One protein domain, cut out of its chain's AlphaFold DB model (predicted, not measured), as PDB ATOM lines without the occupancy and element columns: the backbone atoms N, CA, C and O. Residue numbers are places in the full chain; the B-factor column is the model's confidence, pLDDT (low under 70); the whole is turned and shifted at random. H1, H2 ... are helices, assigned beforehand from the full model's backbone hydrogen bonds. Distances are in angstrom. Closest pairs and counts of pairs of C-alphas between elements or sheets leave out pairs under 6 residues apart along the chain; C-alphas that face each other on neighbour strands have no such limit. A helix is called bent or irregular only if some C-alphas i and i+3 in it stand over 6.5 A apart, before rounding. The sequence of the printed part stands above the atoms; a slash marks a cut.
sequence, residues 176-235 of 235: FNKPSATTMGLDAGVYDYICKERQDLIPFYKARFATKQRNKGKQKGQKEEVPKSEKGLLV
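What this domain is: This is residues 176 to 235 of the 235 residues of an uncharacterized protein of Sphingobacteriales bacterium (UniProt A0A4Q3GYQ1). The longer helix H2 and the shorter H1 meet at a tight corner as a narrow V. The first stretch, residues 176 to 187, is folded into the mouth of the V, and past the far end of H2 the chain sticks out with residues 216 to 222 and turns back alongside H2 toward H1. The printed part has 60 residues with two named helices, H1 then H2, and no named strand; the class is all helix, though under half of the residues, 26 of 60, are in named elements. The whole is compact, with a radius of gyration of the C-alphas of 12.0 A, yet elongated, spanning 37 by 22 by 17 A.

Where its parts are: Find C-alpha 199 at (39.905, 28.756, -23.257); from there H2, residues 199 to 214, runs 24.1 A to C-alpha 214 at (48.103, 47.616, -10.669). H2 is irregular: C-alphas 200 and 203 are 7.1 A apart. Before it look for H1, residues 188 to 197, which begins at C-alpha 188 at (31.803, 32.402, -11.494) and is 13.9 A long.

How they stand to each other: Look at residues 201 to 202, the part of H2 that touches H1. The two helices only just touch, and only at the corner by their tight link, with 3 pairs of C-alphas within 8 A; the closest are those of Ile 194 and Leu 201, 6.7 A apart. They run opposite ways at a steep tilt of 38 degrees. In H1 every O i to N i+4 pair is within hydrogen-bond range; in H2 10 of 12 are.

The domain as a whole: The C-alphas farthest apart are those of Lys 196 and Gly 221, at 37.4 A. The printed part has no cut and ends at Val 235, the chain's last residue. The mean pLDDT of the printed part is 74.4; look for values under 70 at residues 176 to 177, 189 to 190, 220 and 227 to 235.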
ATOM      1  N   PHE A 176      32.637  41.415 -14.673       60.12
ATOM      2  CA  PHE A 176      34.023  41.533 -15.116       60.12
ATOM      3  C   PHE A 176      34.912  42.304 -14.135       60.12
ATOM      4  O   PHE A 176      36.084  42.554 -14.439       60.12
ATOM      5  N   ASN A 177      34.374  42.739 -12.993       63.81
ATOM      6  CA  ASN A 177      35.126  43.401 -11.923       63.81
ATOM      7  C   ASN A 177      34.866  42.766 -10.550       63.81
ATOM      8  O   ASN A 177      34.762  43.480  -9.552       63.81
ATOM      9  N   LYS A 178      34.780  41.436 -10.469       73.25
ATOM     10  CA  LYS A 178      34.838  40.765  -9.165       73.25
ATOM     11  C   LYS A 178      36.239  40.960  -8.556       73.25
ATOM     12  O   LYS A 178      37.234  40.920  -9.281       73.25
ATOM     13  N   PRO A 179      36.376  41.155  -7.237       73.62
ATOM     14  CA  PRO A 179      37.678  41.263  -6.582       73.62
ATOM     15  C   PRO A 179      38.294  39.876  -6.321       73.62
ATOM     16  O   PRO A 179      38.817  39.628  -5.242       73.62
ATOM     17  N   SER A 180      38.209  38.957  -7.284       80.25
ATOM     18  CA  SER A 180      38.662  37.577  -7.120       80.25
ATOM     19  C   SER A 180      39.776  37.248  -8.102       80.25
ATOM     20  O   SER A 180      39.588  37.318  -9.316       80.25
ATOM     21  N   ALA A 181      40.941  36.879  -7.572       79.62
ATOM     22  CA  ALA A 181      42.058  36.414  -8.386       79.62
ATOM     23  C   ALA A 181      41.792  35.025  -8.982       79.62
ATOM     24  O   ALA A 181      42.207  34.768 -10.110       79.62
ATOM     25  N   THR A 182      41.058  34.164  -8.267       82.81
ATOM     26  CA  THR A 182      40.750  32.799  -8.718       82.81
ATOM     27  C   THR A 182      39.868  32.796  -9.959       82.81
ATOM     28  O   THR A 182      40.066  31.969 -10.838       82.81
ATOM     29  N   THR A 183      38.963  33.769 -10.083       81.69
ATOM     30  CA  THR A 183      38.101  33.914 -11.261       81.69
ATOM     31  C   THR A 183      38.598  34.976 -12.239       81.69
ATOM     32  O   THR A 183      37.863  35.368 -13.136       81.69
ATOM     33  N   MET A 184      39.826  35.494 -12.100       86.19
ATOM     34  CA  MET A 184      40.365  36.558 -12.974       86.19
ATOM     35  C   MET A 184      39.477  37.821 -13.015       86.19
ATOM     36  O   MET A 184      39.374  38.525 -14.022       86.19
ATOM     37  N   GLY A 185      38.792  38.101 -11.909       75.56
ATOM     38  CA  GLY A 185      37.817  39.174 -11.774       75.56
ATOM     39  C   GLY A 185      36.510  38.968 -12.530       75.56
ATOM     40  O   GLY A 185      35.756  39.927 -12.703       75.56
ATOM     41  N   LEU A 186      36.231  37.739 -12.952       76.62
ATOM     42  CA  LEU A 186      34.982  37.334 -13.576       76.62
ATOM     43  C   LEU A 186      33.957  36.875 -12.541       76.62
ATOM     44  O   LEU A 186      34.311  36.413 -11.452       76.62
ATOM     45  N   ASP A 187      32.684  36.962 -12.906       79.00
ATOM     46  CA  ASP A 187      31.639  36.161 -12.279       79.00
ATOM     47  C   ASP A 187      31.915  34.658 -12.461       79.00
ATOM     48  O   ASP A 187      32.477  34.255 -13.480       79.00
ATOM     49  N   ALA A 188      31.530  33.838 -11.481       72.00
ATOM     50  CA  ALA A 188      31.803  32.402 -11.494       72.00
ATOM     51  C   ALA A 188      31.204  31.703 -12.727       72.00
ATOM     52  O   ALA A 188      31.881  30.887 -13.345       72.00
ATOM     53  N   GLY A 189      29.991  32.076 -13.152       66.81
ATOM     54  CA  GLY A 189      29.368  31.475 -14.336       66.81
ATOM     55  C   GLY A 189      30.093  31.836 -15.635       66.81
ATOM     56  O   GLY A 189      30.262  30.993 -16.514       66.81
ATOM     57  N   VAL A 190      30.581  33.076 -15.737       68.88
ATOM     58  CA  VAL A 190      31.369  33.540 -16.891       68.88
ATOM     59  C   VAL A 190      32.753  32.891 -16.902       68.88
ATOM     60  O   VAL A 190      33.235  32.498 -17.962       68.88
ATOM     61  N   TYR A 191      33.379  32.753 -15.732       77.81
ATOM     62  CA  TYR A 191      34.642  32.035 -15.576       77.81
ATOM     63  C   TYR A 191      34.507  30.579 -16.025       77.81
ATOM     64  O   TYR A 191      35.276  30.137 -16.875       77.81
ATOM     65  N   ASP A 192      33.494  29.868 -15.529       75.69
ATOM     66  CA  ASP A 192      33.252  28.471 -15.885       75.69
ATOM     67  C   ASP A 192      33.008  28.302 -17.385       75.69
ATOM     68  O   ASP A 192      33.570  27.392 -17.996       75.69
ATOM     69  N   TYR A 193      32.210  29.186 -17.992       72.94
ATOM     70  CA  TYR A 193      31.992  29.191 -19.439       72.94
ATOM     71  C   TYR A 193      33.300  29.406 -20.207       72.94
ATOM     72  O   TYR A 193      33.597  28.648 -21.122       72.94
ATOM     73  N   ILE A 194      34.121  30.386 -19.821       76.06
ATOM     74  CA  ILE A 194      35.411  30.640 -20.479       76.06
ATOM     75  C   ILE A 194      36.345  29.437 -20.336       76.06
ATOM     76  O   ILE A 194      36.966  29.022 -21.309       76.06
ATOM     77  N   CYS A 195      36.424  28.837 -19.150       80.00
ATOM     78  CA  CYS A 195      37.262  27.663 -18.921       80.00
ATOM     79  C   CYS A 195      36.811  26.437 -19.724       80.00
ATOM     80  O   CYS A 195      37.652  25.622 -20.104       80.00
ATOM     81  N   LYS A 196      35.509  26.294 -19.983       73.31
ATOM     82  CA  LYS A 196      34.958  25.147 -20.717       73.31
ATOM     83  C   LYS A 196      34.945  25.369 -22.225       73.31
ATOM     84  O   LYS A 196      35.431  24.522 -22.960       73.31
ATOM     85  N   GLU A 197      34.446  26.517 -22.664       71.94
ATOM     86  CA  GLU A 197      34.041  26.756 -24.052       71.94
ATOM     87  C   GLU A 197      34.943  27.757 -24.789       71.94
ATOM     88  O   GLU A 197      34.961  27.780 -26.016       71.94
ATOM     89  N   ARG A 198      35.683  28.616 -24.071       73.94
ATOM     90  CA  ARG A 198      36.476  29.713 -24.659       73.94
ATOM     91  C   ARG A 198      37.842  29.881 -23.996       73.94
ATOM     92  O   ARG A 198      38.220  30.968 -23.550       73.94
ATOM     93  N   GLN A 199      38.593  28.783 -23.913       85.19
ATOM     94  CA  GLN A 199      39.905  28.756 -23.257       85.19
ATOM     95  C   GLN A 199      40.913  29.727 -23.894       85.19
ATOM     96  O   GLN A 199      41.807  30.223 -23.205       85.19
ATOM     97  N   ASP A 200      40.716  30.064 -25.173       80.81
ATOM     98  CA  ASP A 200      41.454  31.089 -25.919       80.81
ATOM     99  C   ASP A 200      41.449  32.461 -25.223       80.81
ATOM    100  O   ASP A 200      42.401  33.231 -25.343       80.81
ATOM    101  N   LEU A 201      40.422  32.746 -24.421       79.69
ATOM    102  CA  LEU A 201      40.230  34.030 -23.749       79.69
ATOM    103  C   LEU A 201      40.859  34.102 -22.352       79.69
ATOM    104  O   LEU A 201      40.940  35.185 -21.762       79.69
ATOM    105  N   ILE A 202      41.325  32.979 -21.799       84.31
ATOM    106  CA  ILE A 202      41.931  32.931 -20.459       84.31
ATOM    107  C   ILE A 202      43.132  33.891 -20.339       84.31
ATOM    108  O   ILE A 202      43.161  34.671 -19.378       84.31
ATOM    109  N   PRO A 203      44.109  33.913 -21.273       86.56
ATOM    110  CA  PRO A 203      45.256  34.820 -21.176       86.56
ATOM    111  C   PRO A 203      44.837  36.296 -21.143       86.56
ATOM    112  O   PRO A 203      45.360  37.075 -20.341       86.56
ATOM    113  N   PHE A 204      43.838  36.661 -21.952       84.19
ATOM    114  CA  PHE A 204      43.289  38.012 -22.002       84.19
ATOM    115  C   PHE A 204      42.727  38.446 -20.636       84.19
ATOM    116  O   PHE A 204      43.069  39.521 -20.129       84.19
ATOM    117  N   TYR A 205      41.911  37.606 -19.991       81.94
ATOM    118  CA  TYR A 205      41.316  37.948 -18.695       81.94
ATOM    119  C   TYR A 205      42.326  37.996 -17.553       81.94
ATOM    120  O   TYR A 205      42.226  38.893 -16.708       81.94
ATOM    121  N   LYS A 206      43.349  37.131 -17.565       87.19
ATOM    122  CA  LYS A 206      44.482  37.236 -16.629       87.19
ATOM    123  C   LYS A 206      45.186  38.587 -16.759       87.19
ATOM    124  O   LYS A 206      45.355  39.290 -15.760       87.19
ATOM    125  N   ALA A 207      45.541  38.987 -17.982       83.50
ATOM    126  CA  ALA A 207      46.234  40.250 -18.248       83.50
ATOM    127  C   ALA A 207      45.390  41.469 -17.841       83.50
ATOM    128  O   ALA A 207      45.874  42.407 -17.193       83.50
ATOM    129  N   ARG A 208      44.094  41.435 -18.157       83.62
ATOM    130  CA  ARG A 208      43.149  42.489 -17.784       83.62
ATOM    131  C   ARG A 208      42.997  42.620 -16.268       83.62
ATOM    132  O   ARG A 208      43.008  43.743 -15.758       83.62
ATOM    133  N   PHE A 209      42.863  41.509 -15.543       85.81
ATOM    134  CA  PHE A 209      42.762  41.517 -14.081       85.81
ATOM    135  C   PHE A 209      44.033  42.065 -13.429       85.81
ATOM    136  O   PHE A 209      43.945  42.952 -12.579       85.81
ATOM    137  N   ALA A 210      45.209  41.620 -13.881       87.00
ATOM    138  CA  ALA A 210      46.494  42.117 -13.389       87.00
ATOM    139  C   ALA A 210      46.627  43.640 -13.568       87.00
ATOM    140  O   ALA A 210      46.998  44.350 -12.634       87.00
ATOM    141  N   THR A 211      46.229  44.159 -14.733       85.06
ATOM    142  CA  THR A 211      46.228  45.604 -15.025       85.06
ATOM    143  C   THR A 211      45.308  46.377 -14.076       85.06
ATOM    144  O   THR A 211      45.668  47.441 -13.571       85.06
ATOM    145  N   LYS A 212      44.134  45.827 -13.741       82.31
ATOM    146  CA  LYS A 212      43.233  46.438 -12.749       82.31
ATOM    147  C   LYS A 212      43.825  46.458 -11.344       82.31
ATOM    148  O   LYS A 212      43.672  47.468 -10.662       82.31
ATOM    149  N   GLN A 213      44.494  45.385 -10.922       86.25
ATOM    150  CA  GLN A 213      45.155  45.351  -9.614       86.25
ATOM    151  C   GLN A 213      46.273  46.394  -9.534       86.25
ATOM    152  O   GLN A 213      46.329  47.135  -8.557       86.25
ATOM    153  N   ARG A 214      47.080  46.555 -10.594       86.06
ATOM    154  CA  ARG A 214      48.103  47.616 -10.669       86.06
ATOM    155  C   ARG A 214      47.515  49.027 -10.635       86.06
ATOM    156  O   ARG A 214      48.148  49.942 -10.124       86.06
ATOM    157  N   ASN A 215      46.307  49.216 -11.159       86.12
ATOM    158  CA  ASN A 215      45.622  50.510 -11.155       86.12
ATOM    159  C   ASN A 215      44.910  50.841  -9.836       86.12
ATOM    160  O   ASN A 215      44.399  51.958  -9.678       86.12
ATOM    161  N   LYS A 216      44.838  49.893  -8.899       82.38
ATOM    162  CA  LYS A 216      44.200  50.089  -7.598       82.38
ATOM    163  C   LYS A 216      45.046  51.073  -6.779       82.38
ATOM    164  O   LYS A 216      46.237  50.870  -6.603       82.38
ATOM    165  N   GLY A 217      44.439  52.174  -6.331       78.00
ATOM    166  CA  GLY A 217      45.134  53.230  -5.576       78.00
ATOM    167  C   GLY A 217      45.863  54.293  -6.413       78.00
ATOM    168  O   GLY A 217      46.284  55.299  -5.855       78.00
ATOM    169  N   LYS A 218      45.963  54.141  -7.744       84.12
ATOM    170  CA  LYS A 218      46.567  55.158  -8.625       84.12
ATOM    171  C   LYS A 218      45.589  56.299  -8.947       84.12
ATOM    172  O   LYS A 218      44.387  56.069  -9.122       84.12
ATOM    173  N   GLN A 219      46.102  57.523  -9.096       76.06
ATOM    174  CA  GLN A 219      45.314  58.674  -9.565       76.06
ATOM    175  C   GLN A 219      44.942  58.534 -11.053       76.06
ATOM    176  O   GLN A 219      45.584  57.800 -11.798       76.06
ATOM    177  N   LYS A 220      43.890  59.231 -11.511       66.75
ATOM    178  CA  LYS A 220      43.295  59.050 -12.854       66.75
ATOM    179  C   LYS A 220      44.290  59.243 -14.016       66.75
ATOM    180  O   LYS A 220      44.139  58.561 -15.020       66.75
ATOM    181  N   GLY A 221      45.309  60.092 -13.861       72.75
ATOM    182  CA  GLY A 221      46.375  60.301 -14.857       72.75
ATOM    183  C   GLY A 221      47.531  59.292 -14.809       72.75
ATOM    184  O   GLY A 221      48.408  59.343 -15.658       72.75
ATOM    185  N   GLN A 222      47.542  58.380 -13.831       73.69
ATOM    186  CA  GLN A 222      48.597  57.376 -13.623       73.69
ATOM    187  C   GLN A 222      48.118  55.942 -13.907       73.69
ATOM    188  O   GLN A 222      48.859  54.980 -13.705       73.69
ATOM    189  N   LYS A 223      46.852  55.773 -14.310       80.31
ATOM    190  CA  LYS A 223      46.268  54.457 -14.573       80.31
ATOM    191  C   LYS A 223      46.658  53.974 -15.963       80.31
ATOM    192  O   LYS A 223      46.458  54.682 -16.943       80.31
ATOM    193  N   GLU A 224      47.143  52.741 -16.031       83.56
ATOM    194  CA  GLU A 224      47.321  52.014 -17.287       83.56
ATOM    195  C   GLU A 224      45.955  51.800 -17.952       83.56
ATOM    196  O   GLU A 224      44.947  51.583 -17.266       83.56
ATOM    197  N   GLU A 225      45.899  51.835 -19.283       80.19
ATOM    198  CA  GLU A 225      44.663  51.519 -19.991       80.19
ATOM    199  C   GLU A 225      44.298  50.050 -19.752       80.19
ATOM    200  O   GLU A 225      45.073  49.133 -20.013       80.19
ATOM    201  N   VAL A 226      43.101  49.813 -19.214       74.50
ATOM    202  CA  VAL A 226      42.605  48.456 -18.998       74.50
ATOM    203  C   VAL A 226      42.092  47.922 -20.335       74.50
ATOM    204  O   VAL A 226      41.159  48.523 -20.879       74.50
ATOM    205  N   PRO A 227      42.603  46.775 -20.827       69.44
ATOM    206  CA  PRO A 227      42.113  46.169 -22.056       69.44
ATOM    207  C   PRO A 227      40.591  46.011 -22.021       69.44
ATOM    208  O   PRO A 227      40.009  45.483 -21.058       69.44
ATOM    209  N   LYS A 228      39.928  46.520 -23.058       64.44
ATOM    210  CA  LYS A 228      38.482  46.357 -23.237       64.44
ATOM    211  C   LYS A 228      38.215  44.894 -23.567       64.44
ATOM    212  O   LYS A 228      38.971  44.320 -24.341       64.44
ATOM    213  N   SER A 229      37.175  44.302 -22.964       58.97
ATOM    214  CA  SER A 229      36.746  42.936 -23.303       58.97
ATOM    215  C   SER A 229      36.658  42.797 -24.821       58.97
ATOM    216  O   SER A 229      36.129  43.709 -25.468       58.97
ATOM    217  N   GLU A 230      37.139  41.685 -25.377       53.09
ATOM    218  CA  GLU A 230      36.898  41.413 -26.791       53.09
ATOM    219  C   GLU A 230      35.394  41.435 -27.078       53.09
ATOM    220  O   GLU A 230      34.550  41.099 -26.236       53.09
ATOM    221  N   LYS A 231      35.047  41.898 -28.279       46.50
ATOM    222  CA  LYS A 231      33.662  41.878 -28.737       46.50
ATOM    223  C   LYS A 231      33.233  40.409 -28.834       46.50
ATOM    224  O   LYS A 231      33.856  39.653 -29.562       46.50
ATOM    225  N   GLY A 232      32.176  40.038 -28.112       43.88
ATOM    226  CA  GLY A 232      31.554  38.710 -28.213       43.88
ATOM    227  C   GLY A 232      31.678  37.775 -27.020       43.88
ATOM    228  O   GLY A 232      31.477  36.576 -27.154       43.88
ATOM    229  N   LEU A 233      31.999  38.324 -25.849       43.91
ATOM    230  CA  LEU A 233      32.371  37.547 -24.668       43.91
ATOM    231  C   LEU A 233      31.278  37.326 -23.618       43.91
ATOM    232  O   LEU A 233      31.445  36.517 -22.713       43.91
ATOM    233  N   LEU A 234      30.174  38.058 -23.692       36.88
ATOM    234  CA  LEU A 234      29.054  37.846 -22.783       36.88
ATOM    235  C   LEU A 234      27.963  37.124 -23.512       36.88
ATOM    236  O   LEU A 234      27.358  37.820 -24.311       36.88
ATOM    237  N   VAL A 235      27.779  35.824 -23.215       35.97
ATOM    238  CA  VAL A 235      26.597  34.987 -23.538       35.97
ATOM    239  C   VAL A 235      25.301  35.645 -23.067       35.97
ATOM    240  O   VAL A 235      25.344  36.313 -22.010       35.97
TER     241      VAL A 235